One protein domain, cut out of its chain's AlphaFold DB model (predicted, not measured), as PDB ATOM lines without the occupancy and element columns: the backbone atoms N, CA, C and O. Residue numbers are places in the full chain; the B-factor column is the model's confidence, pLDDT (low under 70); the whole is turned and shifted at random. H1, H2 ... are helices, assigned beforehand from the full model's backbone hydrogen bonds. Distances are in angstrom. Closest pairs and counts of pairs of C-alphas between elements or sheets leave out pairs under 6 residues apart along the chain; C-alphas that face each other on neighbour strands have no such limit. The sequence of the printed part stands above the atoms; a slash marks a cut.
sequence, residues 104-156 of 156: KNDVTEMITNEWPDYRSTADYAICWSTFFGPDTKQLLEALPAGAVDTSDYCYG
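This is residues 104 to 156 of the 156 residues of an uncharacterized protein of Actinobacteria bacterium (UniProt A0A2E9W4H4). With little regular structure, this is a loose, open chain: H3 packs on the short H2 at one end, H1 lies at the other, and residues 142 to 148 stick out as a loop before the tail folds back toward the middle. The printed part has 53 residues with three named helices in the order H1, H2, H3 and no named strand; the class is all helix, with 20 residues in named elements. It is loose, with a radius of gyration of the C-alphas of 12.6 A, and spans 34 by 24 by 16 A.

Look first at H3, residues 134 to 141, which touches H2, residues 128 to 132; their closest C-alphas, Ser 129 and Lys 137, are 4.9 A apart. H1, residues 108 to 114, is apart from both. In H1 and H3 every O i to N i+4 pair is within hydrogen-bond range; in H2 0 of 1 is, but 2 of 2 O i to N i+3 pairs are.

Find C-alpha 134 at (247.142, 265.097, 187.593); from there H3 runs 10.4 A to C-alpha 141. H2 covers 8.0 A. H1 begins at C-alpha 108, (255.328, 261.277, 164.280), and runs 9.9 A.

The farthest C-alphas, Asn 113 and Asp 135, are 35.2 A apart. The printed part has no cut; the link H1 to H2 is long, H2 to H3 tight. Only residue 156, the chain's last, has pLDDT under 70.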
ATOM      1  N   LYS A 104     250.628 267.637 166.163       91.19
ATOM      2  CA  LYS A 104     251.227 266.312 166.007       91.19
ATOM      3  C   LYS A 104     252.136 265.999 167.201       91.19
ATOM      4  O   LYS A 104     252.714 266.919 167.775       91.19
ATOM      5  N   ASN A 105     252.257 264.726 167.555       89.75
ATOM      6  CA  ASN A 105     253.101 264.243 168.643       89.75
ATOM      7  C   ASN A 105     254.560 264.044 168.209       89.75
ATOM      8  O   ASN A 105     254.880 263.965 167.018       89.75
ATOM      9  N   ASP A 106     255.434 263.903 169.202       86.38
ATOM     10  CA  ASP A 106     256.884 263.808 169.008       86.38
ATOM     11  C   ASP A 106     257.326 262.488 168.355       86.38
ATOM     12  O   ASP A 106     258.412 262.407 167.786       86.38
ATOM     13  N   VAL A 107     256.465 261.463 168.353       85.88
ATOM     14  CA  VAL A 107     256.734 260.172 167.695       85.88
ATOM     15  C   VAL A 107     256.266 260.120 166.241       85.88
ATOM     16  O   VAL A 107     256.384 259.084 165.590       85.88
ATOM     17  N   THR A 108     255.782 261.231 165.678       82.62
ATOM     18  CA  THR A 108     255.328 261.277 164.280       82.62
ATOM     19  C   THR A 108     256.436 260.892 163.291       82.62
ATOM     20  O   THR A 108     256.156 260.270 162.264       82.62
ATOM     21  N   GLU A 109     257.698 261.230 163.573       86.81
ATOM     22  CA  GLU A 109     258.827 260.830 162.723       86.81
ATOM     23  C   GLU A 109     259.049 259.309 162.760       86.81
ATOM     24  O   GLU A 109     259.174 258.683 161.706       86.81
ATOM     25  N   MET A 110     258.993 258.700 163.949       87.38
ATOM     26  CA  MET A 110     259.039 257.242 164.112       87.38
ATOM     27  C   MET A 110     257.875 256.576 163.370       87.38
ATOM     28  O   MET A 110     258.102 255.688 162.555       87.38
ATOM     29  N   ILE A 111     256.639 257.058 163.557       87.19
ATOM     30  CA  ILE A 111     255.454 256.558 162.836       87.19
ATOM     31  C   ILE A 111     255.673 256.657 161.324       87.19
ATOM     32  O   ILE A 111     255.364 255.735 160.574       87.19
ATOM     33  N   THR A 112     256.240 257.768 160.857       87.75
ATOM     34  CA  THR A 112     256.500 257.991 159.436       87.75
ATOM     35  C   THR A 112     257.466 256.952 158.871       87.75
ATOM     36  O   THR A 112     257.221 256.445 157.775       87.75
ATOM     37  N   ASN A 113     258.533 256.637 159.596       90.06
ATOM     38  CA  ASN A 113     259.610 255.782 159.106       90.06
ATOM     39  C   ASN A 113     259.335 254.292 159.321       90.06
ATOM     40  O   ASN A 113     259.654 253.481 158.454       90.06
ATOM     41  N   GLU A 114     258.731 253.937 160.451       90.25
ATOM     42  CA  GLU A 114     258.586 252.550 160.891       90.25
ATOM     43  C   GLU A 114     257.170 252.016 160.665       90.25
ATOM     44  O   GLU A 114     257.015 250.876 160.228       90.25
ATOM     45  N   TRP A 115     256.135 252.839 160.883       86.88
ATOM     46  CA  TRP A 115     254.719 252.437 160.832       86.88
ATOM     47  C   TRP A 115     253.891 253.294 159.856       86.88
ATOM     48  O   TRP A 115     252.881 253.892 160.246       86.88
ATOM     49  N   PRO A 116     254.268 253.362 158.564       87.38
ATOM     50  CA  PRO A 116     253.670 254.298 157.612       87.38
ATOM     51  C   PRO A 116     252.160 254.099 157.406       87.38
ATOM     52  O   PRO A 116     251.464 255.068 157.105       87.38
ATOM     53  N   ASP A 117     251.643 252.888 157.618       85.12
ATOM     54  CA  ASP A 117     250.212 252.574 157.513       85.12
ATOM     55  C   ASP A 117     249.373 253.195 158.641       85.12
ATOM     56  O   ASP A 117     248.165 253.376 158.495       85.12
ATOM     57  N   TYR A 118     250.009 253.558 159.757       80.81
ATOM     58  CA  TYR A 118     249.354 254.188 160.903       80.81
ATOM     59  C   TYR A 118     249.360 255.715 160.822       80.81
ATOM     60  O   TYR A 118     248.718 256.372 161.648       80.81
ATOM     61  N   ARG A 119     250.012 256.293 159.801       82.75
ATOM     62  CA  ARG A 119     249.948 257.734 159.534       82.75
ATOM     63  C   ARG A 119     248.492 258.160 159.415       82.75
ATOM     64  O   ARG A 119     247.738 257.620 158.609       82.75
ATOM     65  N   SER A 120     248.107 259.123 160.240       84.56
ATOM     66  CA  SER A 120     246.826 259.841 160.267       84.56
ATOM     67  C   SER A 120     246.547 260.192 161.717       84.56
ATOM     68  O   SER A 120     247.061 261.180 162.217       84.56
ATOM     69  N   THR A 121     245.772 259.365 162.409       84.25
ATOM     70  CA  THR A 121     245.339 259.629 163.772       84.25
ATOM     71  C   THR A 121     246.443 259.308 164.773       84.25
ATOM     72  O   THR A 121     246.532 259.977 165.795       84.25
ATOM     73  N   ALA A 122     247.320 258.343 164.470       88.62
ATOM     74  CA  ALA A 122     248.457 258.018 165.329       88.62
ATOM     75  C   ALA A 122     249.404 259.217 165.521       88.62
ATOM     76  O   ALA A 122     249.928 259.385 166.617       88.62
ATOM     77  N   ASP A 123     249.547 260.090 164.514       92.00
ATOM     78  CA  ASP A 123     250.326 261.338 164.596       92.00
ATOM     79  C   ASP A 123     249.788 262.307 165.660       92.00
ATOM     80  O   ASP A 123     250.498 263.212 166.070       92.00
ATOM     81  N   TYR A 124     248.532 262.163 166.086       93.88
ATOM     82  CA  TYR A 124     247.867 263.068 167.032       93.88
ATOM     83  C   TYR A 124     247.573 262.405 168.380       93.88
ATOM     84  O   TYR A 124     246.948 263.016 169.246       93.88
ATOM     85  N   ALA A 125     247.961 261.140 168.558       93.81
ATOM     86  CA  ALA A 125     247.737 260.420 169.802       93.81
ATOM     87  C   ALA A 125     248.561 261.040 170.935       93.81
ATOM     88  O   ALA A 125     249.698 261.465 170.723       93.81
ATOM     89  N   ILE A 126     247.985 261.072 172.133       93.44
ATOM     90  CA  ILE A 126     248.650 261.546 173.348       93.44
ATOM     91  C   ILE A 126     248.656 260.439 174.402       93.44
ATOM     92  O   ILE A 126     247.856 259.502 174.334       93.44
ATOM     93  N   CYS A 127     249.499 260.580 175.427       92.62
ATOM     94  CA  CYS A 127     249.396 259.754 176.625       92.62
ATOM     95  C   CYS A 127     248.018 259.934 177.272       92.62
ATOM     96  O   CYS A 127     247.736 260.961 177.899       92.62
ATOM     97  N   TRP A 128     247.138 258.950 177.109       92.69
ATOM     98  CA  TRP A 128     245.721 259.091 177.443       92.69
ATOM     99  C   TRP A 128     245.475 259.332 178.941       92.69
ATOM    100  O   TRP A 128     244.475 259.956 179.293       92.69
ATOM    101  N   SER A 129     246.385 258.907 179.826       91.62
ATOM    102  CA  SER A 129     246.295 259.153 181.275       91.62
ATOM    103  C   SER A 129     246.296 260.652 181.604       91.62
ATOM    104  O   SER A 129     245.607 261.090 182.527       91.62
ATOM    105  N   THR A 130     246.993 261.464 180.803       91.25
ATOM    106  CA  THR A 130     247.093 262.923 180.982       91.25
ATOM    107  C   THR A 130     245.771 263.656 180.746       91.25
ATOM    108  O   THR A 130     245.584 264.765 181.248       91.25
ATOM    109  N   PHE A 131     244.817 263.026 180.053       91.62
ATOM    110  CA  PHE A 131     243.501 263.596 179.757       91.62
ATOM    111  C   PHE A 131     242.664 263.877 181.015       91.62
ATOM    112  O   PHE A 131     241.827 264.779 181.017       91.62
ATOM    113  N   PHE A 132     242.887 263.126 182.095       90.38
ATOM    114  CA  PHE A 132     242.037 263.151 183.288       90.38
ATOM    115  C   PHE A 132     242.527 264.087 184.405       90.38
ATOM    116  O   PHE A 132     241.948 264.104 185.496       90.38
ATOM    117  N   GLY A 133     243.584 264.861 184.150       90.38
ATOM    118  CA  GLY A 133     244.231 265.706 185.152       90.38
ATOM    119  C   GLY A 133     245.196 264.938 186.070       90.38
ATOM    120  O   GLY A 133     245.252 263.709 186.030       90.38
ATOM    121  N   PRO A 134     245.986 265.658 186.889       92.50
ATOM    122  CA  PRO A 134     247.142 265.097 187.593       92.50
ATOM    123  C   PRO A 134     246.783 264.007 188.611       92.50
ATOM    124  O   PRO A 134     247.447 262.973 188.637       92.50
ATOM    125  N   ASP A 135     245.718 264.193 189.394       93.25
ATOM    126  CA  ASP A 135     245.326 263.231 190.433       93.25
ATOM    127  C   ASP A 135     244.892 261.893 189.818       93.25
ATOM    128  O   ASP A 135     245.359 260.824 190.212       93.25
ATOM    129  N   THR A 136     244.037 261.940 188.792       91.75
ATOM    130  CA  THR A 136     243.587 260.732 188.087       91.75
ATOM    131  C   THR A 136     244.728 260.093 187.303       91.75
ATOM    132  O   THR A 136     244.843 258.872 187.306       91.75
ATOM    133  N   LYS A 137     245.599 260.893 186.673       92.00
ATOM    134  CA  LYS A 137     246.806 260.402 185.996       92.00
ATOM    135  C   LYS A 137     247.654 259.566 186.957       92.00
ATOM    136  O   LYS A 137     247.975 258.430 186.632       92.00
ATOM    137  N   GLN A 138     247.945 260.093 188.149       92.12
ATOM    138  CA  GLN A 138     248.735 259.387 189.157       92.12
ATOM    139  C   GLN A 138     248.082 258.065 189.578       92.12
ATOM    140  O   GLN A 138     248.772 257.058 189.719       92.12
ATOM    141  N   LEU A 139     246.759 258.053 189.760       92.62
ATOM    142  CA  LEU A 139     246.027 256.827 190.082       92.62
ATOM    143  C   LEU A 139     246.117 255.789 188.958       92.62
ATOM    144  O   LEU A 139     246.318 254.613 189.243       92.62
ATOM    145  N   LEU A 140     245.977 256.213 187.699       89.44
ATOM    146  CA  LEU A 140     246.039 255.331 186.530       89.44
ATOM    147  C   LEU A 140     247.443 254.756 186.317       89.44
ATOM    148  O   LEU A 140     247.572 253.572 186.033       89.44
ATOM    149  N   GLU A 141     248.482 255.569 186.497       88.19
ATOM    150  CA  GLU A 141     249.886 255.149 186.368       88.19
ATOM    151  C   GLU A 141     250.349 254.250 187.522       88.19
ATOM    152  O   GLU A 141     251.330 253.526 187.385       88.19
ATOM    153  N   ALA A 142     249.633 254.260 188.650       90.38
ATOM    154  CA  ALA A 142     249.866 253.342 189.760       90.38
ATOM    155  C   ALA A 142     249.177 251.975 189.582       90.38
ATOM    156  O   ALA A 142     249.424 251.063 190.377       90.38
ATOM    157  N   LEU A 143     248.294 251.817 188.587       89.19
ATOM    158  CA  LEU A 143     247.680 250.522 188.295       89.19
ATOM    159  C   LEU A 143     248.725 249.558 187.713       89.19
ATOM    160  O   LEU A 143     249.633 249.991 187.006       89.19
ATOM    161  N   PRO A 144     248.598 248.241 187.962       88.12
ATOM    162  CA  PRO A 144     249.452 247.261 187.309       88.12
ATOM    163  C   PRO A 144     249.337 247.386 185.790       88.12
ATOM    164  O   PRO A 144     248.236 247.313 185.236       88.12
ATOM    165  N   ALA A 145     250.475 247.554 185.124       83.94
ATOM    166  CA  ALA A 145     250.534 247.492 183.677       83.94
ATOM    167  C   ALA A 145     250.280 246.063 183.169       83.94
ATOM    168  O   ALA A 145     250.411 245.077 183.902       83.94
ATOM    169  N   GLY A 146     249.909 245.967 181.891       80.06
ATOM    170  CA  GLY A 146     249.824 244.694 181.182       80.06
ATOM    171  C   GLY A 146     251.207 244.129 180.843       80.06
ATOM    172  O   GLY A 146     252.195 244.380 181.523       80.06
ATOM    173  N   ALA A 147     251.291 243.367 179.752       82.00
ATOM    174  CA  ALA A 147     252.553 242.771 179.300       82.00
ATOM    175  C   ALA A 147     253.629 243.805 178.906       82.00
ATOM    176  O   ALA A 147     254.813 243.477 178.905       82.00
ATOM    177  N   VAL A 148     253.212 245.027 178.562       82.62
ATOM    178  CA  VAL A 148     254.079 246.165 178.250       82.62
ATOM    179  C   VAL A 148     253.638 247.325 179.137       82.62
ATOM    180  O   VAL A 148     252.455 247.669 179.164       82.62
ATOM    181  N   ASP A 149     254.579 247.882 179.893       80.94
ATOM    182  CA  ASP A 149     254.371 248.965 180.860       80.94
ATOM    183  C   ASP A 149     254.793 250.340 180.335       80.94
ATOM    184  O   ASP A 149     254.578 251.357 180.993       80.94
ATOM    185  N   THR A 150     255.336 250.382 179.122       84.50
ATOM    186  CA  THR A 150     255.720 251.602 178.425       84.50
ATOM    187  C   THR A 150     254.798 251.886 177.241       84.50
ATOM    188  O   THR A 150     254.192 250.991 176.651       84.50
ATOM    189  N   SER A 151     254.669 253.164 176.886       87.19
ATOM    190  CA  SER A 151     253.912 253.605 175.714       87.19
ATOM    191  C   SER A 151     254.703 254.658 174.956       87.19
ATOM    192  O   SER A 151     255.177 255.617 175.564       87.19
ATOM    193  N   ASP A 152     254.747 254.526 173.628       88.00
ATOM    194  CA  ASP A 152     255.392 255.484 172.721       88.00
ATOM    195  C   ASP A 152     254.835 256.906 172.846       88.00
ATOM    196  O   ASP A 152     255.536 257.877 172.585       88.00
ATOM    197  N   TYR A 153     253.598 257.050 173.322       89.38
ATOM    198  CA  TYR A 153     252.950 258.348 173.506       89.38
ATOM    199  C   TYR A 153     253.123 258.941 174.908       89.38
ATOM    200  O   TYR A 153     252.693 260.071 175.132       89.38
ATOM    201  N   CYS A 154     253.699 258.192 175.855       87.00
ATOM    202  CA  CYS A 154     253.853 258.590 177.261       87.00
ATOM    203  C   CYS A 154     255.292 258.953 177.647       87.00
ATOM    204  O   CYS A 154     255.581 259.124 178.831       87.00
ATOM    205  N   TYR A 155     256.186 259.099 176.668       72.00
ATOM    206  CA  TYR A 155     257.525 259.629 176.894       72.00
ATOM    207  C   TYR A 155     257.469 261.163 176.960       72.00
ATOM    208  O   TYR A 155     257.217 261.822 175.954       72.00
ATOM    209  N   GLY A 156     257.662 261.722 178.160       55.97
ATOM    210  CA  GLY A 156     257.633 263.165 178.429       55.97
ATOM    211  C   GLY A 156     257.806 263.493 179.904       55.97
ATOM    212  O   GLY A 156     256.899 263.136 180.690       55.97
TER     213      GLY A 156